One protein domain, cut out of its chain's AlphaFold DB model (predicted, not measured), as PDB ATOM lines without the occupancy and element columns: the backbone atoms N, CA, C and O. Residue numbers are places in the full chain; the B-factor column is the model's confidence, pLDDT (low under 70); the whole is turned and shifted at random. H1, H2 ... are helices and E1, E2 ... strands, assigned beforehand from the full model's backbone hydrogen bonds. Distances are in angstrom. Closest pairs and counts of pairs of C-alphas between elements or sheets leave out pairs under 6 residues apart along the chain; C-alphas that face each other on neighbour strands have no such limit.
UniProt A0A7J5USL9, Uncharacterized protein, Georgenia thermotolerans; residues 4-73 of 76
ATOM      1  N   GLU A   4     183.483 274.100 275.463       62.97
ATOM      2  CA  GLU A   4     182.756 275.099 274.677       62.97
ATOM      3  C   GLU A   4     183.687 276.011 273.865       62.97
ATOM      4  O   GLU A   4     183.392 276.317 272.714       62.97
ATOM      5  N   GLN A   5     184.862 276.368 274.403       65.06
ATOM      6  CA  GLN A   5     185.874 277.158 273.676       65.06
ATOM      7  C   GLN A   5     186.469 276.395 272.489       65.06
ATOM      8  O   GLN A   5     187.051 276.993 271.592       65.06
ATOM      9  N   PHE A   6     186.336 275.071 272.494       71.50
ATOM     10  CA  PHE A   6     186.813 274.189 271.439       71.50
ATOM     11  C   PHE A   6     185.706 273.850 270.422       71.50
ATOM     12  O   PHE A   6     185.913 273.050 269.514       71.50
ATOM     13  N   GLY A   7     184.510 274.432 270.587       77.69
ATOM     14  CA  GLY A   7     183.357 274.184 269.725       77.69
ATOM     15  C   GLY A   7     182.835 272.749 269.796       77.69
ATOM     16  O   GLY A   7     182.272 272.263 268.812       77.69
ATOM     17  N   LEU A   8     183.050 272.051 270.920       80.50
ATOM     18  CA  LEU A   8     182.487 270.719 271.125       80.50
ATOM     19  C   LEU A   8     180.966 270.809 271.299       80.50
ATOM     20  O   LEU A   8     180.473 271.752 271.923       80.50
ATOM     21  N   PRO A   9     180.207 269.825 270.790       82.88
ATOM     22  CA  PRO A   9     178.778 269.764 271.050       82.88
ATOM     23  C   PRO A   9     178.520 269.570 272.551       82.88
ATOM     24  O   PRO A   9     179.364 269.036 273.277       82.88
ATOM     25  N   ALA A  10     177.321 269.941 273.010       84.38
ATOM     26  CA  ALA A  10     176.873 269.629 274.369       84.38
ATOM     27  C   ALA A  10     177.084 268.136 274.683       84.38
ATOM     28  O   ALA A  10     176.816 267.278 273.835       84.38
ATOM     29  N   ALA A  11     177.593 267.841 275.880       84.12
ATOM     30  CA  ALA A  11     177.780 266.466 276.328       84.12
ATOM     31  C   ALA A  11     176.425 265.741 276.442       84.12
ATOM     32  O   ALA A  11     175.407 266.405 276.658       84.12
ATOM     33  N   PRO A  12     176.397 264.402 276.310       84.44
ATOM     34  CA  PRO A  12     175.203 263.618 276.607       84.44
ATOM     35  C   PRO A  12     174.697 263.857 278.036       84.44
ATOM     36  O   PRO A  12     175.465 264.252 278.919       84.44
ATOM     37  N   GLU A  13     173.409 263.600 278.269       84.31
ATOM     38  CA  GLU A  13     172.793 263.787 279.584       84.31
ATOM     39  C   GLU A  13     173.534 262.995 280.674       84.31
ATOM     40  O   GLU A  13     174.005 261.880 280.457       84.31
ATOM     41  N   GLY A  14     173.711 263.612 281.846       85.19
ATOM     42  CA  GLY A  14     174.458 263.013 282.954       85.19
ATOM     43  C   GLY A  14     175.978 262.951 282.748       85.19
ATOM     44  O   GLY A  14     176.685 262.505 283.653       85.19
ATOM     45  N   LEU A  15     176.503 263.434 281.615       89.06
ATOM     46  CA  LEU A  15     177.930 263.448 281.300       89.06
ATOM     47  C   LEU A  15     178.456 264.871 281.067       89.06
ATOM     48  O   LEU A  15     177.709 265.824 280.855       89.06
ATOM     49  N   VAL A  16     179.778 265.020 281.121       89.81
ATOM     50  CA  VAL A  16     180.492 266.275 280.869       89.81
ATOM     51  C   VAL A  16     181.769 266.025 280.075       89.81
ATOM     52  O   VAL A  16     182.504 265.062 280.321       89.81
ATOM     53  N   TRP A  17     182.059 266.926 279.139       87.94
ATOM     54  CA  TRP A  17     183.332 266.945 278.428       87.94
ATOM     55  C   TRP A  17     184.421 267.586 279.284       87.94
ATOM     56  O   TRP A  17     184.208 268.579 279.974       87.94
ATOM     57  N   SER A  18     185.629 267.044 279.197       87.25
ATOM     58  CA  SER A  18     186.821 267.584 279.836       87.25
ATOM     59  C   SER A  18     187.980 267.523 278.852       87.25
ATOM     60  O   SER A  18     188.358 266.447 278.397       87.25
ATOM     61  N   LEU A  19     188.544 268.684 278.521       86.00
ATOM     62  CA  LEU A  19     189.715 268.799 277.658       86.00
ATOM     63  C   LEU A  19     190.966 269.018 278.505       86.00
ATOM     64  O   LEU A  19     190.995 269.884 279.382       86.00
ATOM     65  N   ARG A  20     192.027 268.267 278.213       84.00
ATOM     66  CA  ARG A  20     193.342 268.455 278.822       84.00
ATOM     67  C   ARG A  20     194.410 268.490 277.743       84.00
ATOM     68  O   ARG A  20     194.605 267.510 277.037       84.00
ATOM     69  N   ARG A  21     195.136 269.600 277.651       78.94
ATOM     70  CA  ARG A  21     196.314 269.716 276.787       78.94
ATOM     71  C   ARG A  21     197.562 269.281 277.556       78.94
ATOM     72  O   ARG A  21     197.740 269.688 278.704       78.94
ATOM     73  N   ARG A  22     198.411 268.457 276.941       78.06
ATOM     74  CA  ARG A  22     199.722 268.047 277.459       78.06
ATOM     75  C   ARG A  22     200.742 268.176 276.327       78.06
ATOM     76  O   ARG A  22     200.823 267.301 275.476       78.06
ATOM     77  N   GLY A  23     201.493 269.277 276.318       79.25
ATOM     78  CA  GLY A  23     202.369 269.621 275.193       79.25
ATOM     79  C   GLY A  23     201.559 269.897 273.921       79.25
ATOM     80  O   GLY A  23     200.659 270.746 273.926       79.25
ATOM     81  N   GLU A  24     201.867 269.160 272.855       75.50
ATOM     82  CA  GLU A  24     201.172 269.223 271.559       75.50
ATOM     83  C   GLU A  24     199.918 268.335 271.507       75.50
ATOM     84  O   GLU A  24     199.007 268.590 270.721       75.50
ATOM     85  N   SER A  25     199.806 267.356 272.407       75.25
ATOM     86  CA  SER A  25     198.666 266.441 272.457       75.25
ATOM     87  C   SER A  25     197.499 267.037 273.255       75.25
ATOM     88  O   SER A  25     197.654 267.556 274.367       75.25
ATOM     89  N   VAL A  26     196.290 266.922 272.710       81.56
ATOM     90  CA  VAL A  26     195.023 267.292 273.343       81.56
ATOM     91  C   VAL A  26     194.258 266.014 273.669       81.56
ATOM     92  O   VAL A  26     194.021 265.171 272.809       81.56
ATOM     93  N   GLN A  27     193.869 265.860 274.930       86.31
ATOM     94  CA  GLN A  27     193.016 264.774 275.390       86.31
ATOM     95  C   GLN A  27     191.596 265.272 275.618       86.31
ATOM     96  O   GLN A  27     191.380 266.181 276.418       86.31
ATOM     97  N   LEU A  28     190.632 264.620 274.978       87.00
ATOM     98  CA  LEU A  28     189.213 264.747 275.269       87.00
ATOM     99  C   LEU A  28     188.791 263.605 276.190       87.00
ATOM    100  O   LEU A  28     189.054 262.443 275.909       87.00
ATOM    101  N   ARG A  29     188.130 263.917 277.298       89.44
ATOM    102  CA  ARG A  29     187.588 262.936 278.240       89.44
ATOM    103  C   ARG A  29     186.103 263.181 278.418       89.44
ATOM    104  O   ARG A  29     185.686 264.323 278.591       89.44
ATOM    105  N   LEU A  30     185.330 262.107 278.437       89.31
ATOM    106  CA  LEU A  30     183.925 262.118 278.812       89.31
ATOM    107  C   LEU A  30     183.810 261.596 280.241       89.31
ATOM    108  O   LEU A  30     184.357 260.537 280.564       89.31
ATOM    109  N   ARG A  31     183.157 262.355 281.118       89.56
ATOM    110  CA  ARG A  31     183.056 262.031 282.547       89.56
ATOM    111  C   ARG A  31     181.611 262.059 283.003       89.56
ATOM    112  O   ARG A  31     180.830 262.827 282.456       89.56
ATOM    113  N   THR A  32     181.269 261.274 284.017       89.12
ATOM    114  CA  THR A  32     179.971 261.410 284.688       89.12
ATOM    115  C   THR A  32     179.877 262.744 285.424       89.12
ATOM    116  O   THR A  32     180.865 263.247 285.969       89.12
ATOM    117  N   ARG A  33     178.680 263.327 285.439       82.50
ATOM    118  CA  ARG A  33     178.350 264.508 286.236       82.50
ATOM    119  C   ARG A  33     178.070 264.067 287.677       82.50
ATOM    120  O   ARG A  33     177.313 263.128 287.892       82.50
ATOM    121  N   GLY A  34     178.676 264.729 288.663       82.88
ATOM    122  CA  GLY A  34     178.444 264.440 290.084       82.88
ATOM    123  C   GLY A  34     179.653 264.722 290.976       82.88
ATOM    124  O   GLY A  34     180.680 265.208 290.507       82.88
ATOM    125  N   VAL A  35     179.518 264.393 292.265       77.06
ATOM    126  CA  VAL A  35     180.541 264.624 293.309       77.06
ATOM    127  C   VAL A  35     181.797 263.769 293.082       77.06
ATOM    128  O   VAL A  35     182.901 264.188 293.417       77.06
ATOM    129  N   TRP A  36     181.649 262.606 292.435       83.19
ATOM    130  CA  TRP A  36     182.746 261.696 292.083       83.19
ATOM    131  C   TRP A  36     182.797 261.454 290.564       83.19
ATOM    132  O   TRP A  36     182.313 260.431 290.074       83.19
ATOM    133  N   PRO A  37     183.358 262.398 289.783       81.62
ATOM    134  CA  PRO A  37     183.344 262.332 288.325       81.62
ATOM    135  C   PRO A  37     184.294 261.248 287.797       81.62
ATOM    136  O   PRO A  37     185.523 261.422 287.752       81.62
ATOM    137  N   LYS A  38     183.717 260.143 287.318       86.81
ATOM    138  CA  LYS A  38     184.443 259.016 286.720       86.81
ATOM    139  C   LYS A  38     184.623 259.237 285.223       86.81
ATOM    140  O   LYS A  38     183.710 259.704 284.552       86.81
ATOM    141  N   VAL A  39     185.803 258.910 284.693       88.31
ATOM    142  CA  VAL A  39     186.047 258.920 283.242       88.31
ATOM    143  C   VAL A  39     185.358 257.704 282.633       88.31
ATOM    144  O   VAL A  39     185.667 256.575 283.004       88.31
ATOM    145  N   VAL A  40     184.424 257.953 281.721       87.56
ATOM    146  CA  VAL A  40     183.704 256.917 280.969       87.56
ATOM    147  C   VAL A  40     184.483 256.559 279.709       87.56
ATOM    148  O   VAL A  40     184.572 255.393 279.346       87.56
ATOM    149  N   ALA A  41     185.094 257.559 279.071       84.38
ATOM    150  CA  ALA A  41     185.913 257.365 277.886       84.38
ATOM    151  C   ALA A  41     186.905 258.521 277.695       84.38
ATOM    152  O   ALA A  41     186.716 259.624 278.223       84.38
ATOM    153  N   ALA A  42     187.986 258.258 276.962       85.12
ATOM    154  CA  ALA A  42     189.031 259.229 276.679       85.12
ATOM    155  C   ALA A  42     189.614 259.022 275.278       85.12
ATOM    156  O   ALA A  42     189.857 257.894 274.861       85.12
ATOM    157  N   TRP A  43     189.896 260.129 274.600       84.38
ATOM    158  CA  TRP A  43     190.523 260.193 273.285       84.38
ATOM    159  C   TRP A  43     191.693 261.164 273.348       84.38
ATOM    160  O   TRP A  43     191.645 262.159 274.071       84.38
ATOM    161  N   SER A  44     192.758 260.868 272.616       80.88
ATOM    162  CA  SER A  44     193.978 261.670 272.599       80.88
ATOM    163  C   SER A  44     194.375 261.941 271.164       80.88
ATOM    164  O   SER A  44     194.428 261.009 270.365       80.88
ATOM    165  N   THR A  45     194.727 263.185 270.853       75.12
ATOM    166  CA  THR A  45     195.281 263.545 269.541       75.12
ATOM    167  C   THR A  45     196.696 263.023 269.341       75.12
ATOM    168  O   THR A  45     197.212 263.114 268.241       75.12
ATOM    169  N   ASP A  46     197.300 262.412 270.360       73.00
ATOM    170  CA  ASP A  46     198.589 261.720 270.260       73.00
ATOM    171  C   ASP A  46     198.586 260.650 269.152       73.00
ATOM    172  O   ASP A  46     199.504 260.576 268.341       73.00
ATOM    173  N   ALA A  47     197.478 259.910 269.028       62.78
ATOM    174  CA  ALA A  47     197.275 258.932 267.958       62.78
ATOM    175  C   ALA A  47     196.994 259.580 266.586       62.78
ATOM    176  O   ALA A  47     197.210 258.956 265.549       62.78
ATOM    177  N   PHE A  48     196.522 260.831 266.571       59.66
ATOM    178  CA  PHE A  48     196.104 261.564 265.370       59.66
ATOM    179  C   PHE A  48     197.149 262.559 264.863       59.66
ATOM    180  O   PHE A  48     197.038 263.010 263.726       59.66
ATOM    181  N   SER A  49     198.176 262.874 265.657       54.38
ATOM    182  CA  SER A  49     199.196 263.880 265.337       54.38
ATOM    183  C   SER A  49     199.992 263.554 264.065       54.38
ATOM    184  O   SER A  49     200.706 264.414 263.561       54.38
ATOM    185  N   ARG A  50     199.872 262.327 263.537       55.12
ATOM    186  CA  ARG A  50     200.442 261.897 262.248       55.12
ATOM    187  C   ARG A  50     199.434 261.836 261.091       55.12
ATOM    188  O   ARG A  50     199.859 261.663 259.957       55.12
ATOM    189  N   LEU A  51     198.129 261.919 261.359       54.69
ATOM    190  CA  LEU A  51     197.062 261.580 260.406       54.69
ATOM    191  C   LEU A  51     196.130 262.746 260.045       54.69
ATOM    192  O   LEU A  51     195.421 262.639 259.050       54.69
ATOM    193  N   SER A  52     196.098 263.840 260.813       53.72
ATOM    194  CA  SER A  52     195.168 264.946 260.550       53.72
ATOM    195  C   SER A  52     195.844 266.317 260.691       53.72
ATOM    196  O   SER A  52     196.551 266.526 261.679       53.72
ATOM    197  N   PRO A  53     195.640 267.253 259.740       57.91
ATOM    198  CA  PRO A  53     196.280 268.571 259.754       57.91
ATOM    199  C   PRO A  53     195.758 269.499 260.861       57.91
ATOM    200  O   PRO A  53     196.415 270.490 261.165       57.91
ATOM    201  N   ASP A  54     194.620 269.177 261.490       70.50
ATOM    202  CA  ASP A  54     194.108 269.912 262.648       70.50
ATOM    203  C   ASP A  54     193.587 268.949 263.742       70.50
ATOM    204  O   ASP A  54     192.516 268.347 263.602       70.50
ATOM    205  N   PRO A  55     194.315 268.783 264.863       66.19
ATOM    206  CA  PRO A  55     193.940 267.857 265.932       66.19
ATOM    207  C   PRO A  55     192.630 268.245 266.631       66.19
ATOM    208  O   PRO A  55     191.996 267.402 267.272       66.19
ATOM    209  N   GLY A  56     192.204 269.508 266.519       71.50
ATOM    210  CA  GLY A  56     190.957 269.965 267.114       71.50
ATOM    211  C   GLY A  56     189.718 269.474 266.373       71.50
ATOM    212  O   GLY A  56     188.759 269.011 266.996       71.50
ATOM    213  N   THR A  57     189.779 269.486 265.045       76.62
ATOM    214  CA  THR A  57     188.719 268.999 264.160       76.62
ATOM    215  C   THR A  57     188.432 267.515 264.395       76.62
ATOM    216  O   THR A  57     187.274 267.143 264.589       76.62
ATOM    217  N   ALA A  58     189.472 266.684 264.526       75.62
ATOM    218  CA  ALA A  58     189.317 265.256 264.817       75.62
ATOM    219  C   ALA A  58     188.580 264.992 266.148       75.62
ATOM    220  O   ALA A  58     187.682 264.153 266.224       75.62
ATOM    221  N   LEU A  59     188.908 265.742 267.209       77.88
ATOM    222  CA  LEU A  59     188.214 265.615 268.498       77.88
ATOM    223  C   LEU A  59     186.748 266.058 268.419       77.88
ATOM    224  O   LEU A  59     185.894 265.475 269.090       77.88
ATOM    225  N   LYS A  60     186.447 267.071 267.601       80.56
ATOM    226  CA  LYS A  60     185.080 267.552 267.379       80.56
ATOM    227  C   LYS A  60     184.229 266.527 266.629       80.56
ATOM    228  O   LYS A  60     183.072 266.321 267.003       80.56
ATOM    229  N   GLU A  61     184.787 265.853 265.628       81.88
ATOM    230  CA  GLU A  61     184.096 264.765 264.928       81.88
ATOM    231  C   GLU A  61     183.796 263.591 265.861       81.88
ATOM    232  O   GLU A  61     182.649 263.151 265.936       81.88
ATOM    233  N   ILE A  62     184.781 263.157 266.657       80.44
ATOM    234  CA  ILE A  62     184.592 262.103 267.666       80.44
ATOM    235  C   ILE A  62     183.467 262.481 268.639       80.44
ATOM    236  O   ILE A  62     182.550 261.693 268.869       80.44
ATOM    237  N   ALA A  63     183.491 263.701 269.185       82.44
ATOM    238  CA  ALA A  63     182.452 264.170 270.101       82.44
ATOM    239  C   ALA A  63     181.058 264.203 269.448       82.44
ATOM    240  O   ALA A  63     180.062 263.886 270.101       82.44
ATOM    241  N   THR A  64     180.984 264.553 268.161       82.56
ATOM    242  CA  THR A  64     179.738 264.578 267.382       82.56
ATOM    243  C   THR A  64     179.184 263.171 267.171       82.56
ATOM    244  O   THR A  64     178.005 262.941 267.438       82.56
ATOM    245  N   GLN A  65     180.028 262.213 266.780       81.00
ATOM    246  CA  GLN A  65     179.629 260.812 266.611       81.00
ATOM    247  C   GLN A  65     179.150 260.194 267.928       81.00
ATOM    248  O   GLN A  65     178.135 259.504 267.959       81.00
ATOM    249  N   ILE A  66     179.827 260.486 269.041       80.88
ATOM    250  CA  ILE A  66     179.413 260.001 270.362       80.88
ATOM    251  C   ILE A  66     178.071 260.592 270.761       80.88
ATOM    252  O   ILE A  66     177.231 259.863 271.274       80.88
ATOM    253  N   LYS A  67     177.846 261.889 270.530       73.81
ATOM    254  CA  LYS A  67     176.544 262.502 270.807       73.81
ATOM    255  C   LYS A  67     175.443 261.859 269.967       73.81
ATOM    256  O   LYS A  67     174.383 261.568 270.512       73.81
ATOM    257  N   ALA A  68     175.697 261.620 268.681       78.56
ATOM    258  CA  ALA A  68     174.752 260.928 267.812       78.56
ATOM    259  C   ALA A  68     174.430 259.530 268.369       78.56
ATOM    260  O   ALA A  68     173.269 259.228 268.615       78.56
ATOM    261  N   ASN A  69     175.447 258.730 268.699       73.81
ATOM    262  CA  ASN A  69     175.265 257.376 269.234       73.81
ATOM    263  C   ASN A  69     174.630 257.347 270.635       73.81
ATOM    264  O   ASN A  69     173.806 256.484 270.920       73.81
ATOM    265  N   ALA A  70     174.968 258.295 271.510       66.56
ATOM    266  CA  ALA A  70     174.360 258.420 272.834       66.56
ATOM    267  C   ALA A  70     172.885 258.843 272.742       66.56
ATOM    268  O   ALA A  70     172.071 258.388 273.541       66.56
ATOM    269  N   GLY A  71     172.532 259.658 271.742       54.72
ATOM    270  CA  GLY A  71     171.143 259.995 271.424       54.72
ATOM    271  C   GLY A  71     170.323 258.797 270.934       54.72
ATOM    272  O   GLY A  71     169.127 258.748 271.191       54.72
ATOM    273  N   TYR A  72     170.957 257.800 270.306       46.84
ATOM    274  CA  TYR A  72     170.303 256.544 269.908       46.84
ATOM    275  C   TYR A  72     170.138 255.534 271.057       46.84
ATOM    276  O   TYR A  72     169.325 254.622 270.947       46.84
ATOM    277  N   SER A  73     170.863 255.684 272.170       45.34
ATOM    278  CA  SER A  73     170.922 254.668 273.234       45.34
ATOM    279  C   SER A  73     169.916 254.870 274.383       45.34
ATOM    280  O   SER A  73     170.022 254.185 275.397       45.34
TER     281      SER A  73
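What this domain is: This is residues 4 to 73 of the 76 residues of an uncharacterized protein of Georgenia thermotolerans (UniProt A0A7J5USL9). A small, twisted sheet of three strands is covered on one face by one long helix, H1, that runs along the strands, while the other face is bare of helices. The strands follow one another as a meander, each the antiparallel neighbour of the one before, and H1 closes the two layers. The printed part has 70 residues, with three named strands and one named helix that follow along the chain as E1, E2, E3, H1; its class is mixed, helices and strands, with 40 residues in named elements. It is compact, with a radius of gyration of the C-alphas of 12.2 A, and spans 33 by 26 by 20 A.

Where its parts are: Begin at Glu 4 and pass to C-alpha 15 at (177.930, 263.448, 281.300), where E1, residues 15 to 22, starts its 22.6 A. E2, residues 25 to 32, runs 22.9 A, and E3, residues 39 to 44, covers 13.6 A. Find C-alpha 55 at (193.940, 267.857, 265.932); from there H1, residues 55 to 72, runs 26.5 A to C-alpha 72 at (170.303, 256.544, 269.908).

How they stand to each other: The sheet's order is E1, E2, E3, and it is twisted, with C-alphas up to 4.3 A off its best plane. In the hairpin E1 and E2, look for N 18 and O 29, 2.8 A apart, within hydrogen-bond range. In the hairpin E2 and E3, look for N 30 and O 41, at 2.9 A. H1 is on the sheet at a height of 9.9 A, over E2 and only just over E3, with 3 of its C-alphas falling there. It runs along the strands, at 16 degrees to E2 on the local plane. The closest C-alphas of E2 and H1 are those of Leu 28 and Leu 59, 6.9 A apart. In H1, 13 of 14 O i to N i+4 pairs are within hydrogen-bond range.

The domain as a whole: The C-alphas farthest apart, those of Val 35 and Pro 53, are 37.3 A from each other. The printed part has no cut, and no link is long. Mean pLDDT of the printed part is 76.9; look for values under 70 at residues 4 to 5, 47 to 53, 55 and 70 to 73.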